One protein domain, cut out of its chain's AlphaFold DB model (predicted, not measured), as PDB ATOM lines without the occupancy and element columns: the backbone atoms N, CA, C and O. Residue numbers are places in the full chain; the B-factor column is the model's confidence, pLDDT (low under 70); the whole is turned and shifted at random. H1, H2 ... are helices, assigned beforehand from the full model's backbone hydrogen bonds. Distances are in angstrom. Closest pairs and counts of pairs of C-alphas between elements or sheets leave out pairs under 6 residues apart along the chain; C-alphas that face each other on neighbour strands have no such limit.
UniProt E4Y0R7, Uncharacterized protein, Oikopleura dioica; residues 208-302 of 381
ATOM      1  N   LEU A 208     137.799 159.526 193.964       82.88
ATOM      2  CA  LEU A 208     137.263 158.324 194.602       82.88
ATOM      3  C   LEU A 208     137.197 158.549 196.118       82.88
ATOM      4  O   LEU A 208     138.182 158.956 196.740       82.88
ATOM      5  N   HIS A 209     136.032 158.297 196.704       85.50
ATOM      6  CA  HIS A 209     135.788 158.396 198.139       85.50
ATOM      7  C   HIS A 209     135.197 157.079 198.639       85.50
ATOM      8  O   HIS A 209     134.464 156.408 197.906       85.50
ATOM      9  N   PHE A 210     135.489 156.739 199.896       86.50
ATOM     10  CA  PHE A 210     135.073 155.489 200.541       86.50
ATOM     11  C   PHE A 210     133.584 155.144 200.341       86.50
ATOM     12  O   PHE A 210     133.256 154.023 199.953       86.50
ATOM     13  N   GLU A 211     132.680 156.102 200.564       85.81
ATOM     14  CA  GLU A 211     131.231 155.866 200.480       85.81
ATOM     15  C   GLU A 211     130.777 155.513 199.057       85.81
ATOM     16  O   GLU A 211     130.059 154.532 198.868       85.81
ATOM     17  N   GLY A 212     131.249 156.268 198.057       84.06
ATOM     18  CA  GLY A 212     130.869 156.082 196.656       84.06
ATOM     19  C   GLY A 212     131.320 154.732 196.101       84.06
ATOM     20  O   GLY A 212     130.511 154.002 195.527       84.06
ATOM     21  N   ILE A 213     132.581 154.346 196.337       86.81
ATOM     22  CA  ILE A 213     133.076 153.048 195.858       86.81
ATOM     23  C   ILE A 213     132.393 151.880 196.581       86.81
ATOM     24  O   ILE A 213     132.030 150.887 195.949       86.81
ATOM     25  N   LEU A 214     132.140 152.005 197.890       88.62
ATOM     26  CA  LEU A 214     131.468 150.959 198.658       88.62
ATOM     27  C   LEU A 214     130.002 150.781 198.229       88.62
ATOM     28  O   LEU A 214     129.490 149.663 198.281       88.62
ATOM     29  N   GLU A 215     129.317 151.843 197.797       88.38
ATOM     30  CA  GLU A 215     127.970 151.744 197.227       88.38
ATOM     31  C   GLU A 215     127.970 151.006 195.878       88.38
ATOM     32  O   GLU A 215     127.142 150.116 195.672       88.38
ATOM     33  N   VAL A 216     128.918 151.319 194.985       87.81
ATOM     34  CA  VAL A 216     129.069 150.625 193.692       87.81
ATOM     35  C   VAL A 216     129.345 149.135 193.905       87.81
ATOM     36  O   VAL A 216     128.645 148.301 193.331       87.81
ATOM     37  N   LEU A 217     130.283 148.782 194.790       89.06
ATOM     38  CA  LEU A 217     130.604 147.382 195.094       89.06
ATOM     39  C   LEU A 217     129.431 146.628 195.742       89.06
ATOM     40  O   LEU A 217     129.167 145.486 195.375       89.06
ATOM     41  N   LYS A 218     128.665 147.264 196.646       88.56
ATOM     42  CA  LYS A 218     127.434 146.672 197.212       88.56
ATOM     43  C   LYS A 218     126.409 146.335 196.128       88.56
ATOM     44  O   LYS A 218     125.792 145.273 196.196       88.56
ATOM     45  N   LYS A 219     126.216 147.222 195.144       85.94
ATOM     46  CA  LYS A 219     125.313 146.981 194.006       85.94
ATOM     47  C   LYS A 219     125.837 145.860 193.106       85.94
ATOM     48  O   LYS A 219     125.046 145.015 192.703       85.94
ATOM     49  N   TYR A 220     127.150 145.805 192.875       86.69
ATOM     50  CA  TYR A 220     127.790 144.753 192.079       86.69
ATOM     51  C   TYR A 220     127.623 143.377 192.743       86.69
ATOM     52  O   TYR A 220     127.030 142.484 192.150       86.69
ATOM     53  N   HIS A 221     127.993 143.236 194.021       87.25
ATOM     54  CA  HIS A 221     127.775 142.010 194.802       87.25
ATOM     55  C   HIS A 221     126.296 141.581 194.851       87.25
ATOM     56  O   HIS A 221     125.987 140.392 194.912       87.25
ATOM     57  N   GLY A 222     125.367 142.545 194.847       84.19
ATOM     58  CA  GLY A 222     123.930 142.282 194.762       84.19
ATOM     59  C   GLY A 222     123.476 141.751 193.398       84.19
ATOM     60  O   GLY A 222     122.516 140.989 193.354       84.19
ATOM     61  N   ALA A 223     124.150 142.128 192.308       82.62
ATOM     62  CA  ALA A 223     123.861 141.668 190.949       82.62
ATOM     63  C   ALA A 223     124.483 140.298 190.614       82.62
ATOM     64  O   ALA A 223     124.008 139.641 189.692       82.62
ATOM     65  N   CYS A 224     125.516 139.863 191.346       81.12
ATOM     66  CA  CYS A 224     126.147 138.554 191.159       81.12
ATOM     67  C   CYS A 224     125.307 137.407 191.739       81.12
ATOM     68  O   CYS A 224     124.886 137.444 192.904       81.12
ATOM     69  N   ASP A 225     125.147 136.336 190.964       74.94
ATOM     70  CA  ASP A 225     124.485 135.108 191.410       74.94
ATOM     71  C   ASP A 225     125.327 134.353 192.452       74.94
ATOM     72  O   ASP A 225     126.532 134.554 192.587       74.94
ATOM     73  N   MET A 226     124.680 133.499 193.250       66.19
ATOM     74  CA  MET A 226     125.310 132.802 194.390       66.19
ATOM     75  C   MET A 226     126.463 131.862 193.999       66.19
ATOM     76  O   MET A 226     127.284 131.547 194.853       66.19
ATOM     77  N   GLU A 227     126.520 131.432 192.739       66.00
ATOM     78  CA  GLU A 227     127.475 130.441 192.222       66.00
ATOM     79  C   GLU A 227     128.661 131.076 191.463       66.00
ATOM     80  O   GLU A 227     129.532 130.362 190.972       66.00
ATOM     81  N   GLN A 228     128.714 132.410 191.353       72.81
ATOM     82  CA  GLN A 228     129.762 133.118 190.608       72.81
ATOM     83  C   GLN A 228     131.009 133.379 191.466       72.81
ATOM     84  O   GLN A 228     130.921 134.006 192.522       72.81
ATOM     85  N   GLU A 229     132.180 132.976 190.965       71.75
ATOM     86  CA  GLU A 229     133.495 133.189 191.598       71.75
ATOM     87  C   GLU A 229     133.768 134.678 191.895       71.75
ATOM     88  O   GLU A 229     134.193 135.031 192.999       71.75
ATOM     89  N   ASP A 230     133.382 135.568 190.971       72.69
ATOM     90  CA  ASP A 230     133.476 137.029 191.114       72.69
ATOM     91  C   ASP A 230     132.836 137.556 192.407       72.69
ATOM     92  O   ASP A 230     133.311 138.531 192.992       72.69
ATOM     93  N   LYS A 231     131.773 136.906 192.898       83.38
ATOM     94  CA  LYS A 231     131.053 137.337 194.100       83.38
ATOM     95  C   LYS A 231     131.914 137.240 195.358       83.38
ATOM     96  O   LYS A 231     131.822 138.118 196.218       83.38
ATOM     97  N   HIS A 232     132.761 136.213 195.448       85.62
ATOM     98  CA  HIS A 232     133.708 136.054 196.551       85.62
ATOM     99  C   HIS A 232     134.779 137.147 196.488       85.62
ATOM    100  O   HIS A 232     134.981 137.873 197.458       85.62
ATOM    101  N   THR A 233     135.374 137.353 195.311       87.75
ATOM    102  CA  THR A 233     136.403 138.377 195.067       87.75
ATOM    103  C   THR A 233     135.888 139.797 195.346       87.75
ATOM    104  O   THR A 233     136.579 140.603 195.973       87.75
ATOM    105  N   ILE A 234     134.644 140.119 194.964       89.56
ATOM    106  CA  ILE A 234     134.003 141.400 195.306       89.56
ATOM    107  C   ILE A 234     133.826 141.530 196.827       89.56
ATOM    108  O   ILE A 234     134.075 142.605 197.378       89.56
ATOM    109  N   LEU A 235     133.423 140.462 197.524       89.88
ATOM    110  CA  LEU A 235     133.249 140.477 198.979       89.88
ATOM    111  C   LEU A 235     134.582 140.647 199.731       89.88
ATOM    112  O   LEU A 235     134.630 141.402 200.708       89.88
ATOM    113  N   GLU A 236     135.662 140.018 199.261       90.62
ATOM    114  CA  GLU A 236     137.024 140.213 199.779       90.62
ATOM    115  C   GLU A 236     137.462 141.675 199.645       90.62
ATOM    116  O   GLU A 236     137.810 142.310 200.642       90.62
ATOM    117  N   VAL A 237     137.358 142.249 198.441       92.06
ATOM    118  CA  VAL A 237     137.721 143.652 198.176       92.06
ATOM    119  C   VAL A 237     136.862 144.612 199.012       92.06
ATOM    120  O   VAL A 237     137.380 145.550 199.620       92.06
ATOM    121  N   MET A 238     135.554 144.355 199.138       91.94
ATOM    122  CA  MET A 238     134.671 145.116 200.033       91.94
ATOM    123  C   MET A 238     135.076 145.025 201.509       91.94
ATOM    124  O   MET A 238     134.865 145.987 202.251       91.94
ATOM    125  N   THR A 239     135.614 143.888 201.947       92.56
ATOM    126  CA  THR A 239     136.074 143.676 203.327       92.56
ATOM    127  C   THR A 239     137.382 144.423 203.565       92.56
ATOM    128  O   THR A 239     137.436 145.262 204.465       92.56
ATOM    129  N   TYR A 240     138.365 144.266 202.673       93.56
ATOM    130  CA  TYR A 240     139.636 144.991 202.727       93.56
ATOM    131  C   TYR A 240     139.438 146.517 202.767       93.56
ATOM    132  O   TYR A 240     140.064 147.207 203.575       93.56
ATOM    133  N   ILE A 241     138.519 147.057 201.953       91.81
ATOM    134  CA  ILE A 241     138.190 148.492 201.941       91.81
ATOM    135  C   ILE A 241     137.615 148.958 203.288       91.81
ATOM    136  O   ILE A 241     137.968 150.041 203.754       91.81
ATOM    137  N   ARG A 242     136.757 148.156 203.936       91.75
ATOM    138  CA  ARG A 242     136.177 148.477 205.257       91.75
ATOM    139  C   ARG A 242     137.197 148.421 206.388       91.75
ATOM    140  O   ARG A 242     137.085 149.209 207.320       91.75
ATOM    141  N   GLU A 243     138.155 147.505 206.311       92.25
ATOM    142  CA  GLU A 243     139.248 147.383 207.283       92.25
ATOM    143  C   GLU A 243     140.281 148.508 207.128       92.25
ATOM    144  O   GLU A 243     140.863 148.962 208.112       92.25
ATOM    145  N   ASN A 244     140.454 149.023 205.906       91.38
ATOM    146  CA  ASN A 244     141.474 150.011 205.555       91.38
ATOM    147  C   ASN A 244     140.878 151.333 205.004       91.38
ATOM    148  O   ASN A 244     141.334 151.826 203.967       91.38
ATOM    149  N   PRO A 245     139.913 151.987 205.685       89.19
ATOM    150  CA  PRO A 245     139.153 153.117 205.131       89.19
ATOM    151  C   PRO A 245     139.996 154.377 204.874       89.19
ATOM    152  O   PRO A 245     139.520 155.315 204.246       89.19
ATOM    153  N   LYS A 246     141.243 154.415 205.363       90.44
ATOM    154  CA  LYS A 246     142.193 155.523 205.183       90.44
ATOM    155  C   LYS A 246     143.271 155.260 204.126       90.44
ATOM    156  O   LYS A 246     144.176 156.086 203.994       90.44
ATOM    157  N   MET A 247     143.199 154.154 203.378       92.62
ATOM    158  CA  MET A 247     144.133 153.864 202.279       92.62
ATOM    159  C   MET A 247     144.192 155.006 201.249       92.62
ATOM    160  O   MET A 247     143.240 155.779 201.118       92.62
ATOM    161  N   SER A 248     145.287 155.101 200.490       92.25
ATOM    162  CA  SER A 248     145.359 156.007 199.338       92.25
ATOM    163  C   SER A 248     144.493 155.505 198.182       92.25
ATOM    164  O   SER A 248     144.217 154.306 198.066       92.25
ATOM    165  N   ARG A 249     144.093 156.408 197.280       90.62
ATOM    166  CA  ARG A 249     143.367 156.029 196.054       90.62
ATOM    167  C   ARG A 249     144.154 155.042 195.200       90.62
ATOM    168  O   ARG A 249     143.555 154.145 194.622       90.62
ATOM    169  N   LEU A 250     145.481 155.160 195.152       90.25
ATOM    170  CA  LEU A 250     146.335 154.221 194.424       90.25
ATOM    171  C   LEU A 250     146.205 152.786 194.970       90.25
ATOM    172  O   LEU A 250     146.002 151.865 194.186       90.25
ATOM    173  N   VAL A 251     146.234 152.601 196.297       92.00
ATOM    174  CA  VAL A 251     146.030 151.280 196.928       92.00
ATOM    175  C   VAL A 251     144.614 150.755 196.670       92.00
ATOM    176  O   VAL A 251     144.457 149.587 196.324       92.00
ATOM    177  N   LEU A 252     143.594 151.621 196.745       91.38
ATOM    178  CA  LEU A 252     142.217 151.254 196.390       91.38
ATOM    179  C   LEU A 252     142.128 150.712 194.954       91.38
ATOM    180  O   LEU A 252     141.472 149.702 194.722       91.38
ATOM    181  N   ILE A 253     142.775 151.365 193.987       90.44
ATOM    182  CA  ILE A 253     142.702 150.974 192.571       90.44
ATOM    183  C   ILE A 253     143.409 149.633 192.322       90.44
ATOM    184  O   ILE A 253     142.906 148.822 191.546       90.44
ATOM    185  N   GLU A 254     144.530 149.363 192.997       90.94
ATOM    186  CA  GLU A 254     145.208 148.061 192.923       90.94
ATOM    187  C   GLU A 254     144.349 146.915 193.481       90.94
ATOM    188  O   GLU A 254     144.302 145.836 192.891       90.94
ATOM    189  N   GLU A 255     143.584 147.159 194.545       91.56
ATOM    190  CA  GLU A 255     142.612 146.189 195.063       91.56
ATOM    191  C   GLU A 255     141.413 145.998 194.125       91.56
ATOM    192  O   GLU A 255     141.027 144.867 193.825       91.56
ATOM    193  N   LEU A 256     140.866 147.085 193.571       90.31
ATOM    194  CA  LEU A 256     139.770 147.024 192.598       90.31
ATOM    195  C   LEU A 256     140.160 146.297 191.301       90.31
ATOM    196  O   LEU A 256     139.301 145.686 190.670       90.31
ATOM    197  N   LYS A 257     141.443 146.278 190.916       90.50
ATOM    198  CA  LYS A 257     141.915 145.501 189.755       90.50
ATOM    199  C   LYS A 257     141.686 143.994 189.905       90.50
ATOM    200  O   LYS A 257     141.594 143.322 188.879       90.50
ATOM    201  N   LYS A 258     141.532 143.454 191.123       88.62
ATOM    202  CA  LYS A 258     141.227 142.024 191.346       88.62
ATOM    203  C   LYS A 258     139.888 141.601 190.732       88.62
ATOM    204  O   LYS A 258     139.802 140.492 190.217       88.62
ATOM    205  N   ILE A 259     138.895 142.495 190.715       88.19
ATOM    206  CA  ILE A 259     137.557 142.256 190.138       88.19
ATOM    207  C   ILE A 259     137.411 142.749 188.688       88.19
ATOM    208  O   ILE A 259     136.356 142.597 188.084       88.19
ATOM    209  N   CYS A 260     138.455 143.347 188.108       87.62
ATOM    210  CA  CYS A 260     138.468 143.748 186.701       87.62
ATOM    211  C   CYS A 260     138.815 142.567 185.785       87.62
ATOM    212  O   CYS A 260     139.687 141.763 186.128       87.62
ATOM    213  N   ASP A 261     138.247 142.536 184.577       85.38
ATOM    214  CA  ASP A 261     138.733 141.684 183.484       85.38
ATOM    215  C   ASP A 261     140.146 142.119 183.005       85.38
ATOM    216  O   ASP A 261     140.575 143.242 183.298       85.38
ATOM    217  N   PRO A 262     140.902 141.269 182.275       87.12
ATOM    218  CA  PRO A 262     142.256 141.604 181.820       87.12
ATOM    219  C   PRO A 262     142.345 142.884 180.974       87.12
ATOM    220  O   PRO A 262     143.272 143.671 181.154       87.12
ATOM    221  N   THR A 263     141.360 143.135 180.110       86.88
ATOM    222  CA  THR A 263     141.305 144.328 179.247       86.88
ATOM    223  C   THR A 263     141.173 145.591 180.092       86.88
ATOM    224  O   THR A 263     141.888 146.568 179.877       86.88
ATOM    225  N   LEU A 264     140.284 145.564 181.090       86.38
ATOM    226  CA  LEU A 264     140.082 146.675 182.013       86.38
ATOM    227  C   LEU A 264     141.293 146.882 182.940       86.38
ATOM    228  O   LEU A 264     141.622 148.024 183.261       86.38
ATOM    229  N   ARG A 265     142.000 145.816 183.340       89.69
ATOM    230  CA  ARG A 265     143.266 145.935 184.095       89.69
ATOM    231  C   ARG A 265     144.326 146.689 183.292       89.69
ATOM    232  O   ARG A 265     144.955 147.592 183.843       89.69
ATOM    233  N   ASP A 266     144.499 146.361 182.013       89.25
ATOM    234  CA  ASP A 266     145.475 147.023 181.140       89.25
ATOM    235  C   ASP A 266     145.107 148.481 180.845       89.25
ATOM    236  O   ASP A 266     145.970 149.360 180.906       89.25
ATOM    237  N   ASP A 267     143.823 148.758 180.621       87.06
ATOM    238  CA  ASP A 267     143.264 150.110 180.514       87.06
ATOM    239  C   ASP A 267     143.579 150.959 181.763       87.06
ATOM    240  O   ASP A 267     144.093 152.078 181.648       87.06
ATOM    241  N   ILE A 268     143.336 150.419 182.966       88.62
ATOM    242  CA  ILE A 268     143.638 151.082 184.245       88.62
ATOM    243  C   ILE A 268     145.150 151.281 184.416       88.62
ATOM    244  O   ILE A 268     145.577 152.359 184.831       88.62
ATOM    245  N   ASN A 269     145.977 150.291 184.068       89.88
ATOM    246  CA  ASN A 269     147.438 150.404 184.134       89.88
ATOM    247  C   ASN A 269     147.949 151.542 183.236       89.88
ATOM    248  O   ASN A 269     148.685 152.419 183.695       89.88
ATOM    249  N   GLN A 270     147.513 151.583 181.972       88.25
ATOM    250  CA  GLN A 270     147.849 152.672 181.050       88.25
ATOM    251  C   GLN A 270     147.365 154.029 181.563       88.25
ATOM    252  O   GLN A 270     148.044 155.040 181.363       88.25
ATOM    253  N   TYR A 271     146.201 154.066 182.214       83.75
ATOM    254  CA  TYR A 271     145.669 155.282 182.804       83.75
ATOM    255  C   TYR A 271     146.528 155.778 183.976       83.75
ATOM    256  O   TYR A 271     146.945 156.939 183.988       83.75
ATOM    257  N   LEU A 272     146.860 154.896 184.923       87.69
ATOM    258  CA  LEU A 272     147.718 155.202 186.069       87.69
ATOM    259  C   LEU A 272     149.101 155.695 185.626       87.69
ATOM    260  O   LEU A 272     149.594 156.680 186.167       87.69
ATOM    261  N   GLU A 273     149.705 155.088 184.602       88.69
ATOM    262  CA  GLU A 273     150.995 155.534 184.053       88.69
ATOM    263  C   GLU A 273     150.932 156.895 183.335       88.69
ATOM    264  O   GLU A 273     151.947 157.589 183.224       88.69
ATOM    265  N   ARG A 274     149.755 157.326 182.865       86.06
ATOM    266  CA  ARG A 274     149.541 158.709 182.399       86.06
ATOM    267  C   ARG A 274     149.341 159.655 183.580       86.06
ATOM    268  O   ARG A 274     149.951 160.720 183.601       86.06
ATOM    269  N   ALA A 275     148.550 159.258 184.577       83.81
ATOM    270  CA  ALA A 275     148.292 160.057 185.770       83.81
ATOM    271  C   ALA A 275     149.571 160.314 186.588       83.81
ATOM    272  O   ALA A 275     149.822 161.450 186.963       83.81
ATOM    273  N   LYS A 276     150.454 159.323 186.765       84.50
ATOM    274  CA  LYS A 276     151.759 159.486 187.442       84.50
ATOM    275  C   LYS A 276     152.693 160.514 186.778       84.50
ATOM    276  O   LYS A 276     153.633 160.973 187.415       84.50
ATOM    277  N   LYS A 277     152.469 160.879 185.508       87.81
ATOM    278  CA  LYS A 277     153.254 161.912 184.799       87.81
ATOM    279  C   LYS A 277     152.731 163.332 185.054       87.81
ATOM    280  O   LYS A 277     153.482 164.292 184.896       87.81
ATOM    281  N   ASP A 278     151.469 163.469 185.458       87.69
ATOM    282  CA  ASP A 278     150.858 164.718 185.912       87.69
ATOM    283  C   ASP A 278     151.043 164.832 187.434       87.69
ATOM    284  O   ASP A 278     150.453 164.079 188.207       87.69
ATOM    285  N   LYS A 279     151.861 165.794 187.881       86.38
ATOM    286  CA  LYS A 279     152.166 165.977 189.310       86.38
ATOM    287  C   LYS A 279     150.917 166.219 190.162       86.38
ATOM    288  O   LYS A 279     150.896 165.797 191.315       86.38
ATOM    289  N   GLU A 280     149.893 166.892 189.634       85.88
ATOM    290  CA  GLU A 280     148.663 167.126 190.397       85.88
ATOM    291  C   GLU A 280     147.832 165.850 190.512       85.88
ATOM    292  O   GLU A 280     147.364 165.528 191.603       85.88
ATOM    293  N   ALA A 281     147.725 165.082 189.423       84.81
ATOM    294  CA  ALA A 281     147.063 163.779 189.430       84.81
ATOM    295  C   ALA A 281     147.751 162.780 190.362       84.81
ATOM    296  O   ALA A 281     147.071 162.068 191.096       84.81
ATOM    297  N   GLN A 282     149.087 162.739 190.354       89.25
ATOM    298  CA  GLN A 282     149.859 161.877 191.241       89.25
ATOM    299  C   GLN A 282     149.558 162.200 192.713       89.25
ATOM    300  O   GLN A 282     149.166 161.307 193.460       89.25
ATOM    301  N   MET A 283     149.641 163.476 193.114       89.56
ATOM    302  CA  MET A 283     149.298 163.898 194.479       89.56
ATOM    303  C   MET A 283     147.833 163.595 194.841       89.56
ATOM    304  O   MET A 283     147.537 163.274 195.990       89.56
ATOM    305  N   ASP A 284     146.905 163.687 193.881       88.12
ATOM    306  CA  ASP A 284     145.493 163.348 194.098       88.12
ATOM    307  C   ASP A 284     145.259 161.842 194.297       88.12
ATOM    308  O   ASP A 284     144.371 161.475 195.070       88.12
ATOM    309  N   LEU A 285     146.064 160.986 193.651       89.06
ATOM    310  CA  LEU A 285     146.053 159.524 193.804       89.06
ATOM    311  C   LEU A 285     146.757 159.037 195.083       89.06
ATOM    312  O   LEU A 285     146.407 157.983 195.619       89.06
ATOM    313  N   GLU A 286     147.736 159.793 195.576       90.81
ATOM    314  CA  GLU A 286     148.418 159.534 196.850       90.81
ATOM    315  C   GLU A 286     147.551 159.903 198.068       90.81
ATOM    316  O   GLU A 286     147.717 159.313 199.135       90.81
ATOM    317  N   ASN A 287     146.596 160.828 197.910       91.75
ATOM    318  CA  ASN A 287     145.645 161.201 198.962       91.75
ATOM    319  C   ASN A 287     144.748 160.027 199.393       91.75
ATOM    320  O   ASN A 287     144.388 159.153 198.596       91.75
ATOM    321  N   SER A 288     144.339 160.058 200.664       92.12
ATOM    322  CA  SER A 288     143.408 159.087 201.244       92.12
ATOM    323  C   SER A 288     142.017 159.082 200.585       92.12
ATOM    324  O   SER A 288     141.548 160.102 200.078       92.12
ATOM    325  N   ILE A 289     141.329 157.936 200.640       91.31
ATOM    326  CA  ILE A 289     139.918 157.787 200.232       91.31
ATOM    327  C   ILE A 289     138.923 158.281 201.300       91.31
ATOM    328  O   ILE A 289     137.746 158.492 200.988       91.31
ATOM    329  N   ASP A 290     139.380 158.470 202.544       91.25
ATOM    330  CA  ASP A 290     138.612 159.106 203.619       91.25
ATOM    331  C   ASP A 290     138.644 160.634 203.473       91.25
ATOM    332  O   ASP A 290     139.707 161.252 203.423       91.25
ATOM    333  N   LEU A 291     137.465 161.260 203.486       87.62
ATOM    334  CA  LEU A 291     137.291 162.710 203.360       87.62
ATOM    335  C   LEU A 291     137.975 163.513 204.475       87.62
ATOM    336  O   LEU A 291     138.290 164.689 204.272       87.62
ATOM    337  N   THR A 292     138.170 162.928 205.661       88.62
ATOM    338  CA  THR A 292     138.831 163.619 206.778       88.62
ATOM    339  C   THR A 292     140.345 163.581 206.607       88.62
ATOM    340  O   THR A 292     140.997 164.627 206.659       88.62
ATOM    341  N   GLN A 293     140.898 162.400 206.339       89.88
ATOM    342  CA  GLN A 293     142.319 162.214 206.075       89.88
ATOM    343  C   GLN A 293     142.765 162.947 204.801       89.88
ATOM    344  O   GLN A 293     143.764 163.659 204.844       89.88
ATOM    345  N   GLU A 294     141.978 162.920 203.722       89.56
ATOM    346  CA  GLU A 294     142.269 163.675 202.498       89.56
ATOM    347  C   GLU A 294     142.421 165.181 202.755       89.56
ATOM    348  O   GLU A 294     143.306 165.825 202.190       89.56
ATOM    349  N   LYS A 295     141.585 165.775 203.618       88.12
ATOM    350  CA  LYS A 295     141.723 167.198 203.975       88.12
ATOM    351  C   LYS A 295     143.044 167.467 204.695       88.12
ATOM    352  O   LYS A 295     143.662 168.500 204.442       88.12
ATOM    353  N   LEU A 296     143.502 166.547 205.547       88.88
ATOM    354  CA  LEU A 296     144.806 166.640 206.212       88.88
ATOM    355  C   LEU A 296     145.966 166.463 205.221       88.88
ATOM    356  O   LEU A 296     146.961 167.181 205.317       88.88
ATOM    357  N   ASP A 297     145.837 165.561 204.252       90.00
ATOM    358  CA  ASP A 297     146.861 165.309 203.235       90.00
ATOM    359  C   ASP A 297     146.985 166.511 202.278       90.00
ATOM    360  O   ASP A 297     148.075 167.064 202.108       90.00
ATOM    361  N   ARG A 298     145.855 167.040 201.783       89.19
ATOM    362  CA  ARG A 298     145.794 168.297 201.011       89.19
ATOM    363  C   ARG A 298     146.343 169.495 201.796       89.19
ATOM    364  O   ARG A 298     146.993 170.354 201.203       89.19
ATOM    365  N   PHE A 299     146.118 169.560 203.112       87.75
ATOM    366  CA  PHE A 299     146.686 170.604 203.973       87.75
ATOM    367  C   PHE A 299     148.217 170.520 204.055       87.75
ATOM    368  O   PHE A 299     148.888 171.540 203.880       87.75
ATOM    369  N   LYS A 300     148.777 169.315 204.252       88.38
ATOM    370  CA  LYS A 300     150.234 169.070 204.233       88.38
ATOM    371  C   LYS A 300     150.855 169.420 202.876       88.38
ATOM    372  O   LYS A 300     151.944 169.983 202.829       88.38
ATOM    373  N   GLN A 301     150.141 169.151 201.781       88.12
ATOM    374  CA  GLN A 301     150.535 169.524 200.416       88.12
ATOM    375  C   GLN A 301     150.416 171.039 200.126       88.12
ATOM    376  O   GLN A 301     150.805 171.478 199.048       88.12
ATOM    377  N   ASN A 302     149.887 171.858 201.049       85.00
ATOM    378  CA  ASN A 302     149.519 173.269 200.831       85.00
ATOM    379  C   ASN A 302     148.475 173.494 199.711       85.00
ATOM    380  O   ASN A 302     148.400 174.579 199.126       85.00
TER     381      ASN A 302
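Overview. This is residues 208 to 302 of the 381 residues of an uncharacterized protein of Oikopleura dioica (UniProt E4Y0R7). Three helices, H1, H2 and H3, run back and forth side by side with their centres in a triangle, and H4 runs back along H3 on the side away from H2, more loosely placed. The short H5 then crosses from the last residues of H4 to the first residues of H3, and H6 leads on from there to make one end of the longest axis. The printed part has 95 residues with six named helices, H1 to H6 in order along the chain, and no named strand; its class is all helix. It is only just compact, close to loose, with a radius of gyration of the C-alphas of 14.5 A, and only just flat, with spans of 49 by 28 by 16 A.

Arrangement. H1, residues 210 to 223, touches H2, residues 229 to 243, closest at the C-alphas of His 221 and Lys 231, 5.8 A apart. They form a helical hairpin, running opposite ways at a shallow tilt of 22 degrees. H2 touches H3, residues 249 to 259, closest at the C-alphas of Val 237 and Glu 255, 6.3 A apart. This second hairpin has a shallow tilt of 21 degrees, opposite ways. H1 and H3 are near each other, with 6 pairs of C-alphas within 10 A. H3 and H4, residues 262 to 275, are close but not clearly touching; their closest C-alphas, of Lys 257 and Arg 265, are 5.8 A apart, and they run opposite ways at a shallow tilt of 12 degrees. H5, residues 279 to 286, touches H3 at a steep tilt of 64 degrees, closest at the C-alphas of Arg 249 and Leu 285, 4.9 A apart. H4 and H5 are close but not clearly touching, closest at the C-alphas of Ala 275 and Ala 281, 5.4 A apart. H6, residues 291 to 300, touches no helix but is near H5. The helix packing is mostly aligned, but only just: 2 of 3 touching pairs are at a shallow tilt. Every O i to N i+4 pair is within hydrogen-bond range in H1, H2, H4 and H5; in H3 it is 5 of 7 and in H6 5 of 6.

Along the chain. H1 begins at C-alpha 210 (135.073, 155.489, 200.541) and is 20.2 A long from first to last C-alpha. H2 measures 21.9 A, H3 16.1 A and H4 19.8 A. H5 measures 10.6 A. H6 measures 14.4 A and ends at C-alpha 300 (150.234, 169.070, 204.233).

Size, cuts and confidence. The C-alphas farthest apart, of Glu 227 and Asn 302, are 48.9 A apart. The printed part has no cut, and its five links between helices are tight. Mean pLDDT of the printed part is 87.3; residues 226 to 227, between H1 and H2, are under 70.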